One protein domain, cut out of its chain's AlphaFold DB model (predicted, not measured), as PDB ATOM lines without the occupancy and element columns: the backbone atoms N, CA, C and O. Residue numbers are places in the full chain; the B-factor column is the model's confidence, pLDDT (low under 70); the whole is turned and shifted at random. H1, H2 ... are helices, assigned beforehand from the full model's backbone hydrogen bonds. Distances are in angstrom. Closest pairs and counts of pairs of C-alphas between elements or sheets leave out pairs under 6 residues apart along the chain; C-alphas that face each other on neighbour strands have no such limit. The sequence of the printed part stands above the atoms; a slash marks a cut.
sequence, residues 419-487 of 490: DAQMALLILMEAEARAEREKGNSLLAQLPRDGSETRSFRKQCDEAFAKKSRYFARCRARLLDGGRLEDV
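What this domain is: This is residues 419 to 487 of the 490 residues of the protein "Str. FM013" of Penicillium camemberti FM 013 (UniProt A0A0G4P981). Two long helices, H1 and then H2, lie side by side as a helical hairpin, with a loop joining them at one end and residues 480 to 487 folding back at the other. The printed part has 69 residues with these two named helices, no named strand, and the class all helix. It is a loose rod, with a radius of gyration of the C-alphas of 15.3 A, spanning 47 by 17 by 13 A.

Where its parts are: Find C-alpha 419 at (-21.129, 37.939, -35.524); from there H1, residues 419 to 444, runs 37.3 A. Look next at C-alpha 451, at (-27.560, 24.628, 7.428), where H2, residues 451 to 479, begins; it runs 42.2 A to C-alpha 479 at (-17.046, 29.113, -33.229).

How they stand to each other: H1 and H2 touch, their closest C-alphas being those of Met 422 and Leu 478, 6.9 A apart. They run opposite ways at a shallow tilt of 11 degrees. In both, every O i to N i+4 pair is within hydrogen-bond range.

The domain as a whole: The C-alphas farthest apart, of Asp 449 and Gly 481, are 47.2 A apart. The printed part has no cut, and the link from H1 to H2, six residues, is short. No printed residue is under 70 in pLDDT.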
ATOM      1  N   ASP A 419     -21.613  36.806 -36.314       73.56
ATOM      2  CA  ASP A 419     -21.129  37.939 -35.524       73.56
ATOM      3  C   ASP A 419     -22.213  38.532 -34.610       73.56
ATOM      4  O   ASP A 419     -21.941  38.826 -33.446       73.56
ATOM      5  N   ALA A 420     -23.452  38.669 -35.094       78.62
ATOM      6  CA  ALA A 420     -24.575  39.136 -34.282       78.62
ATOM      7  C   ALA A 420     -24.937  38.126 -33.179       78.62
ATOM      8  O   ALA A 420     -25.176  38.520 -32.036       78.62
ATOM      9  N   GLN A 421     -24.921  36.824 -33.488       88.88
ATOM     10  CA  GLN A 421     -25.144  35.769 -32.490       88.88
ATOM     11  C   GLN A 421     -24.022  35.740 -31.439       88.88
ATOM     12  O   GLN A 421     -24.290  35.584 -30.246       88.88
ATOM     13  N   MET A 422     -22.769  35.958 -31.851       91.06
ATOM     14  CA  MET A 422     -21.636  36.084 -30.930       91.06
ATOM     15  C   MET A 422     -21.763  37.329 -30.042       91.06
ATOM     16  O   MET A 422     -21.528  37.250 -28.836       91.06
ATOM     17  N   ALA A 423     -22.173  38.469 -30.605       81.06
ATOM     18  CA  ALA A 423     -22.411  39.693 -29.843       81.06
ATOM     19  C   ALA A 423     -23.518  39.504 -28.790       81.06
ATOM     20  O   ALA A 423     -23.336  39.898 -27.637       81.06
ATOM     21  N   LEU A 424     -24.620  38.838 -29.151       87.69
ATOM     22  CA  LEU A 424     -25.691  38.485 -28.216       87.69
ATOM     23  C   LEU A 424     -25.180  37.601 -27.073       87.69
ATOM     24  O   LEU A 424     -25.439  37.899 -25.908       87.69
ATOM     25  N   LEU A 425     -24.400  36.561 -27.384       92.31
ATOM     26  CA  LEU A 425     -23.827  35.675 -26.370       92.31
ATOM     27  C   LEU A 425     -22.926  36.434 -25.381       92.31
ATOM     28  O   LEU A 425     -22.998  36.199 -24.174       92.31
ATOM     29  N   ILE A 426     -22.113  37.379 -25.865       87.69
ATOM     30  CA  ILE A 426     -21.266  38.226 -25.008       87.69
ATOM     31  C   ILE A 426     -22.119  39.076 -24.053       87.69
ATOM     32  O   ILE A 426     -21.762  39.216 -22.879       87.69
ATOM     33  N   LEU A 427     -23.242  39.624 -24.530       85.81
ATOM     34  CA  LEU A 427     -24.173  40.394 -23.698       85.81
ATOM     35  C   LEU A 427     -24.831  39.514 -22.627       85.81
ATOM     36  O   LEU A 427     -24.812  39.881 -21.452       85.81
ATOM     37  N   MET A 428     -25.314  38.325 -22.998       91.69
ATOM     38  CA  MET A 428     -25.902  37.363 -22.055       91.69
ATOM     39  C   MET A 428     -24.899  36.924 -20.973       91.69
ATOM     40  O   MET A 428     -25.248  36.821 -19.796       91.69
ATOM     41  N   GLU A 429     -23.631  36.703 -21.334       92.88
ATOM     42  CA  GLU A 429     -22.567  36.386 -20.374       92.88
ATOM     43  C   GLU A 429     -22.230  37.565 -19.446       92.88
ATOM     44  O   GLU A 429     -21.852  37.363 -18.287       92.88
ATOM     45  N   ALA A 430     -22.303  38.802 -19.944       84.12
ATOM     46  CA  ALA A 430     -22.091  39.997 -19.133       84.12
ATOM     47  C   ALA A 430     -23.229  40.190 -18.120       84.12
ATOM     48  O   ALA A 430     -22.960  40.391 -16.934       84.12
ATOM     49  N   GLU A 431     -24.479  40.044 -18.558       88.88
ATOM     50  CA  GLU A 431     -25.657  40.097 -17.690       88.88
ATOM     51  C   GLU A 431     -25.609  39.005 -16.615       88.88
ATOM     52  O   GLU A 431     -25.738  39.293 -15.428       88.88
ATOM     53  N   ALA A 432     -25.300  37.763 -16.994       91.19
ATOM     54  CA  ALA A 432     -25.182  36.664 -16.040       91.19
ATOM     55  C   ALA A 432     -24.067  36.873 -15.002       91.19
ATOM     56  O   ALA A 432     -24.199  36.447 -13.851       91.19
ATOM     57  N   ARG A 433     -22.963  37.534 -15.380       90.69
ATOM     58  CA  ARG A 433     -21.919  37.942 -14.428       90.69
ATOM     59  C   ARG A 433     -22.437  38.997 -13.455       90.69
ATOM     60  O   ARG A 433     -22.221  38.839 -12.255       90.69
ATOM     61  N   ALA A 434     -23.166  40.000 -13.938       87.38
ATOM     62  CA  ALA A 434     -23.776  41.020 -13.087       87.38
ATOM     63  C   ALA A 434     -24.810  40.418 -12.114       87.38
ATOM     64  O   ALA A 434     -24.805  40.732 -10.921       87.38
ATOM     65  N   GLU A 435     -25.650  39.489 -12.580       89.62
ATOM     66  CA  GLU A 435     -26.576  38.732 -11.730       89.62
ATOM     67  C   GLU A 435     -25.839  37.921 -10.661       89.62
ATOM     68  O   GLU A 435     -26.259  37.896  -9.503       89.62
ATOM     69  N   ARG A 436     -24.717  37.288 -11.022       93.75
ATOM     70  CA  ARG A 436     -23.879  36.537 -10.081       93.75
ATOM     71  C   ARG A 436     -23.253  37.439  -9.026       93.75
ATOM     72  O   ARG A 436     -23.252  37.083  -7.851       93.75
ATOM     73  N   GLU A 437     -22.740  38.601  -9.410       92.81
ATOM     74  CA  GLU A 437     -22.194  39.588  -8.471       92.81
ATOM     75  C   GLU A 437     -23.272  40.105  -7.513       92.81
ATOM     76  O   GLU A 437     -23.057  40.139  -6.297       92.81
ATOM     77  N   LYS A 438     -24.464  40.415  -8.034       91.75
ATOM     78  CA  LYS A 438     -25.629  40.796  -7.226       91.75
ATOM     79  C   LYS A 438     -26.041  39.672  -6.274       91.75
ATOM     80  O   LYS A 438     -26.228  39.919  -5.084       91.75
ATOM     81  N   GLY A 439     -26.124  38.438  -6.768       91.56
ATOM     82  CA  GLY A 439     -26.417  37.249  -5.971       91.56
ATOM     83  C   GLY A 439     -25.390  37.030  -4.862       91.56
ATOM     84  O   GLY A 439     -25.763  36.836  -3.709       91.56
ATOM     85  N   ASN A 440     -24.098  37.165  -5.165       92.00
ATOM     86  CA  ASN A 440     -23.018  37.070  -4.184       92.00
ATOM     87  C   ASN A 440     -23.106  38.162  -3.110       92.00
ATOM     88  O   ASN A 440     -22.882  37.874  -1.934       92.00
ATOM     89  N   SER A 441     -23.459  39.393  -3.493       92.75
ATOM     90  CA  SER A 441     -23.669  40.507  -2.561       92.75
ATOM     91  C   SER A 441     -24.834  40.240  -1.603       92.75
ATOM     92  O   SER A 441     -24.699  40.425  -0.393       92.75
ATOM     93  N   LEU A 442     -25.955  39.722  -2.115       91.56
ATOM     94  CA  LEU A 442     -27.101  39.326  -1.289       91.56
ATOM     95  C   LEU A 442     -26.751  38.148  -0.372       91.56
ATOM     96  O   LEU A 442     -27.017  38.188   0.827       91.56
ATOM     97  N   LEU A 443     -26.079  37.123  -0.902       91.81
ATOM     98  CA  LEU A 443     -25.623  35.978  -0.118       91.81
ATOM     99  C   LEU A 443     -24.623  36.388   0.970       91.81
ATOM    100  O   LEU A 443     -24.598  35.767   2.028       91.81
ATOM    101  N   ALA A 444     -23.793  37.411   0.759       92.12
ATOM    102  CA  ALA A 444     -22.846  37.894   1.767       92.12
ATOM    103  C   ALA A 444     -23.533  38.450   3.028       92.12
ATOM    104  O   ALA A 444     -22.918  38.441   4.093       92.12
ATOM    105  N   GLN A 445     -24.797  38.871   2.923       92.81
ATOM    106  CA  GLN A 445     -25.590  39.387   4.044       92.81
ATOM    107  C   GLN A 445     -26.186  38.271   4.918       92.81
ATOM    108  O   GLN A 445     -26.618  38.532   6.038       92.81
ATOM    109  N   LEU A 446     -26.200  37.021   4.435       92.31
ATOM    110  CA  LEU A 446     -26.756  35.882   5.166       92.31
ATOM    111  C   LEU A 446     -25.711  35.215   6.088       92.31
ATOM    112  O   LEU A 446     -24.567  35.010   5.656       92.31
ATOM    113  N   PRO A 447     -26.090  34.787   7.313       91.81
ATOM    114  CA  PRO A 447     -25.200  34.088   8.246       91.81
ATOM    115  C   PRO A 447     -24.557  32.845   7.617       91.81
ATOM    116  O   PRO A 447     -25.242  31.997   7.052       91.81
ATOM    117  N   ARG A 448     -23.229  32.700   7.711       86.88
ATOM    118  CA  ARG A 448     -22.504  31.610   7.024       86.88
ATOM    119  C   ARG A 448     -22.769  30.213   7.596       86.88
ATOM    120  O   ARG A 448     -22.663  29.237   6.855       86.88
ATOM    121  N   ASP A 449     -23.133  30.119   8.871       90.69
ATOM    122  CA  ASP A 449     -23.104  28.848   9.604       90.69
ATOM    123  C   ASP A 449     -24.451  28.110   9.656       90.69
ATOM    124  O   ASP A 449     -24.512  26.970  10.126       90.69
ATOM    125  N   GLY A 450     -25.517  28.710   9.113       92.38
ATOM    126  CA  GLY A 450     -26.828  28.072   8.992       92.38
ATOM    127  C   GLY A 450     -26.818  26.924   7.979       92.38
ATOM    128  O   GLY A 450     -26.323  27.072   6.859       92.38
ATOM    129  N   SER A 451     -27.384  25.770   8.343       91.62
ATOM    130  CA  SER A 451     -27.560  24.628   7.428       91.62
ATOM    131  C   SER A 451     -28.366  25.008   6.180       91.62
ATOM    132  O   SER A 451     -27.969  24.654   5.071       91.62
ATOM    133  N   GLU A 452     -29.432  25.791   6.352       91.25
ATOM    134  CA  GLU A 452     -30.265  26.317   5.263       91.25
ATOM    135  C   GLU A 452     -29.476  27.261   4.351       91.25
ATOM    136  O   GLU A 452     -29.491  27.106   3.132       91.25
ATOM    137  N   THR A 453     -28.698  28.184   4.926       90.19
ATOM    138  CA  THR A 453     -27.876  29.119   4.147       90.19
ATOM    139  C   THR A 453     -26.789  28.396   3.353       90.19
ATOM    140  O   THR A 453     -26.524  28.758   2.208       90.19
ATOM    141  N   ARG A 454     -26.174  27.345   3.913       91.31
ATOM    142  CA  ARG A 454     -25.219  26.502   3.175       91.31
ATOM    143  C   ARG A 454     -25.887  25.761   2.016       91.31
ATOM    144  O   ARG A 454     -25.321  25.727   0.926       91.31
ATOM    145  N   SER A 455     -27.082  25.207   2.235       94.50
ATOM    146  CA  SER A 455     -27.860  24.543   1.181       94.50
ATOM    147  C   SER A 455     -28.225  25.513   0.055       94.50
ATOM    148  O   SER A 455     -28.019  25.203  -1.115       94.50
ATOM    149  N   PHE A 456     -28.697  26.712   0.400       90.81
ATOM    150  CA  PHE A 456     -29.063  27.739  -0.574       90.81
ATOM    151  C   PHE A 456     -27.856  28.232  -1.385       90.81
ATOM    152  O   PHE A 456     -27.921  28.275  -2.609       90.81
ATOM    153  N   ARG A 457     -26.711  28.507  -0.736       93.06
ATOM    154  CA  ARG A 457     -25.461  28.862  -1.438       93.06
ATOM    155  C   ARG A 457     -25.054  27.786  -2.444       93.06
ATOM    156  O   ARG A 457     -24.730  28.116  -3.577       93.06
ATOM    157  N   LYS A 458     -25.140  26.511  -2.049       95.00
ATOM    158  CA  LYS A 458     -24.841  25.381  -2.936       95.00
ATOM    159  C   LYS A 458     -25.765  25.357  -4.160       95.00
ATOM    160  O   LYS A 458     -25.275  25.160  -5.265       95.00
ATOM    161  N   GLN A 459     -27.068  25.588  -3.980       94.44
ATOM    162  CA  GLN A 459     -28.027  25.665  -5.090       94.44
ATOM    163  C   GLN A 459     -27.725  26.839  -6.032       94.44
ATOM    164  O   GLN A 459     -27.767  26.672  -7.248       94.44
ATOM    165  N   CYS A 460     -27.373  28.011  -5.491       92.56
ATOM    166  CA  CYS A 460     -26.956  29.153  -6.304       92.56
ATOM    167  C   CYS A 460     -25.688  28.841  -7.110       92.56
ATOM    168  O   CYS A 460     -25.656  29.090  -8.313       92.56
ATOM    169  N   ASP A 461     -24.662  28.268  -6.475       93.44
ATOM    170  CA  ASP A 461     -23.415  27.889  -7.148       93.44
ATOM    171  C   ASP A 461     -23.663  26.868  -8.266       93.44
ATOM    172  O   ASP A 461     -23.098  26.987  -9.356       93.44
ATOM    173  N   GLU A 462     -24.546  25.895  -8.031       95.50
ATOM    174  CA  GLU A 462     -24.949  24.902  -9.027       95.50
ATOM    175  C   GLU A 462     -25.692  25.538 -10.210       95.50
ATOM    176  O   GLU A 462     -25.357  25.258 -11.364       95.50
ATOM    177  N   ALA A 463     -26.628  26.456  -9.950       93.38
ATOM    178  CA  ALA A 463     -27.335  27.201 -10.991       93.38
ATOM    179  C   ALA A 463     -26.379  28.063 -11.836       93.38
ATOM    180  O   ALA A 463     -26.454  28.051 -13.069       93.38
ATOM    181  N   PHE A 464     -25.424  28.758 -11.206       92.56
ATOM    182  CA  PHE A 464     -24.416  29.541 -11.927       92.56
ATOM    183  C   PHE A 464     -23.456  28.660 -12.731       92.56
ATOM    184  O   PHE A 464     -23.078  29.028 -13.847       92.56
ATOM    185  N   ALA A 465     -23.072  27.497 -12.200       93.50
ATOM    186  CA  ALA A 465     -22.244  26.534 -12.918       93.50
ATOM    187  C   ALA A 465     -22.972  25.981 -14.152       93.50
ATOM    188  O   ALA A 465     -22.369  25.899 -15.222       93.50
ATOM    189  N   LYS A 466     -24.269  25.673 -14.029       94.75
ATOM    190  CA  LYS A 466     -25.139  25.253 -15.137       94.75
ATOM    191  C   LYS A 466     -25.203  26.327 -16.232       94.75
ATOM    192  O   LYS A 466     -24.800  26.083 -17.365       94.75
ATOM    193  N   LYS A 467     -25.539  27.570 -15.866       94.19
ATOM    194  CA  LYS A 467     -25.575  28.717 -16.798       94.19
ATOM    195  C   LYS A 467     -24.223  28.945 -17.497       94.19
ATOM    196  O   LYS A 467     -24.176  29.168 -18.702       94.19
ATOM    197  N   SER A 468     -23.111  28.805 -16.767       93.69
ATOM    198  CA  SER A 468     -21.756  28.930 -17.333       93.69
ATOM    199  C   SER A 468     -21.425  27.820 -18.340       93.69
ATOM    200  O   SER A 468     -20.820  28.091 -19.374       93.69
ATOM    201  N   ARG A 469     -21.829  26.570 -18.065       95.69
ATOM    202  CA  ARG A 469     -21.659  25.449 -19.006       95.69
ATOM    203  C   ARG A 469     -22.505  25.627 -20.261       95.69
ATOM    204  O   ARG A 469     -22.007  25.340 -21.348       95.69
ATOM    205  N   TYR A 470     -23.732  26.122 -20.121       95.25
ATOM    206  CA  TYR A 470     -24.586  26.453 -21.257       95.25
ATOM    207  C   TYR A 470     -23.913  27.487 -22.174       95.25
ATOM    208  O   TYR A 470     -23.707  27.207 -23.353       95.25
ATOM    209  N   PHE A 471     -23.432  28.614 -21.632       95.31
ATOM    210  CA  PHE A 471     -22.733  29.623 -22.441       95.31
ATOM    211  C   PHE A 471     -21.450  29.110 -23.095       95.31
ATOM    212  O   PHE A 471     -21.170  29.451 -24.242       95.31
ATOM    213  N   ALA A 472     -20.693  28.241 -22.419       95.38
ATOM    214  CA  ALA A 472     -19.523  27.609 -23.021       95.38
ATOM    215  C   ALA A 472     -19.892  26.749 -24.244       95.38
ATOM    216  O   ALA A 472     -19.181  26.790 -25.249       95.38
ATOM    217  N   ARG A 473     -21.017  26.017 -24.196       96.25
ATOM    218  CA  ARG A 473     -21.526  25.262 -25.354       96.25
ATOM    219  C   ARG A 473     -22.009  26.177 -26.470       96.25
ATOM    220  O   ARG A 473     -21.655  25.934 -27.617       96.25
ATOM    221  N   CYS A 474     -22.747  27.239 -26.142       94.31
ATOM    222  CA  CYS A 474     -23.142  28.272 -27.103       94.31
ATOM    223  C   CYS A 474     -21.933  28.852 -27.837       94.31
ATOM    224  O   CYS A 474     -21.914  28.908 -29.063       94.31
ATOM    225  N   ARG A 475     -20.887  29.210 -27.090       96.19
ATOM    226  CA  ARG A 475     -19.651  29.763 -27.643       96.19
ATOM    227  C   ARG A 475     -18.947  28.773 -28.563       96.19
ATOM    228  O   ARG A 475     -18.564  29.152 -29.663       96.19
ATOM    229  N   ALA A 476     -18.788  27.525 -28.123       95.50
ATOM    230  CA  ALA A 476     -18.180  26.476 -28.937       95.50
ATOM    231  C   ALA A 476     -18.972  26.257 -30.234       95.50
ATOM    232  O   ALA A 476     -18.396  26.287 -31.315       95.50
ATOM    233  N   ARG A 477     -20.304  26.156 -30.135       94.88
ATOM    234  CA  ARG A 477     -21.185  25.966 -31.291       94.88
ATOM    235  C   ARG A 477     -21.061  27.098 -32.309       94.88
ATOM    236  O   ARG A 477     -20.980  26.812 -33.498       94.88
ATOM    237  N   LEU A 478     -21.018  28.350 -31.852       92.19
ATOM    238  CA  LEU A 478     -20.843  29.510 -32.728       92.19
ATOM    239  C   LEU A 478     -19.463  29.545 -33.396       92.19
ATOM    240  O   LEU A 478     -19.365  29.874 -34.574       92.19
ATOM    241  N   LEU A 479     -18.401  29.186 -32.669       91.75
ATOM    242  CA  LEU A 479     -17.046  29.113 -33.229       91.75
ATOM    243  C   LEU A 479     -16.905  28.001 -34.279       91.75
ATOM    244  O   LEU A 479     -16.145  28.164 -35.230       91.75
ATOM    245  N   ASP A 480     -17.680  26.925 -34.149       95.31
ATOM    246  CA  ASP A 480     -17.761  25.836 -35.130       95.31
ATOM    247  C   ASP A 480     -18.679  26.167 -36.330       95.31
ATOM    248  O   ASP A 480     -18.920  25.316 -37.187       95.31
ATOM    249  N   GLY A 481     -19.220  27.391 -36.403       91.00
ATOM    250  CA  GLY A 481     -20.122  27.837 -37.472       91.00
ATOM    251  C   GLY A 481     -21.570  27.348 -37.337       91.00
ATOM    252  O   GLY A 481     -22.351  27.472 -38.279       91.00
ATOM    253  N   GLY A 482     -21.935  26.780 -36.186       91.25
ATOM    254  CA  GLY A 482     -23.315  26.444 -35.841       91.25
ATOM    255  C   GLY A 482     -24.112  27.648 -35.336       91.25
ATOM    256  O   GLY A 482     -23.590  28.757 -35.248       91.25
ATOM    257  N   ARG A 483     -25.383  27.428 -34.981       90.06
ATOM    258  CA  ARG A 483     -26.278  28.482 -34.471       90.06
ATOM    259  C   ARG A 483     -26.582  28.301 -32.995       90.06
ATOM    260  O   ARG A 483     -26.546  27.185 -32.483       90.06
ATOM    261  N   LEU A 484     -26.933  29.398 -32.321       89.81
ATOM    262  CA  LEU A 484     -27.400  29.348 -30.928       89.81
ATOM    263  C   LEU A 484     -28.653  28.474 -30.758       89.81
ATOM    264  O   LEU A 484     -28.771  27.785 -29.750       89.81
ATOM    265  N   GLU A 485     -29.536  28.462 -31.758       88.44
ATOM    266  CA  GLU A 485     -30.763  27.648 -31.796       88.44
ATOM    267  C   GLU A 485     -30.485  26.136 -31.752       88.44
ATOM    268  O   GLU A 485     -31.323  25.369 -31.288       88.44
ATOM    269  N   ASP A 486     -29.292  25.704 -32.179       89.06
ATOM    270  CA  ASP A 486     -28.902  24.290 -32.194       89.06
ATOM    271  C   ASP A 486     -28.432  23.782 -30.818       89.06
ATOM    272  O   ASP A 486     -28.098  22.604 -30.668       89.06
ATOM    273  N   VAL A 487     -28.297  24.665 -29.824       91.75
ATOM    274  CA  VAL A 487     -27.768  24.300 -28.506       91.75
ATOM    275  C   VAL A 487     -28.915  23.930 -27.585       91.75
ATOM    276  O   VAL A 487     -29.675  24.794 -27.151       91.75
TER     277      VAL A 487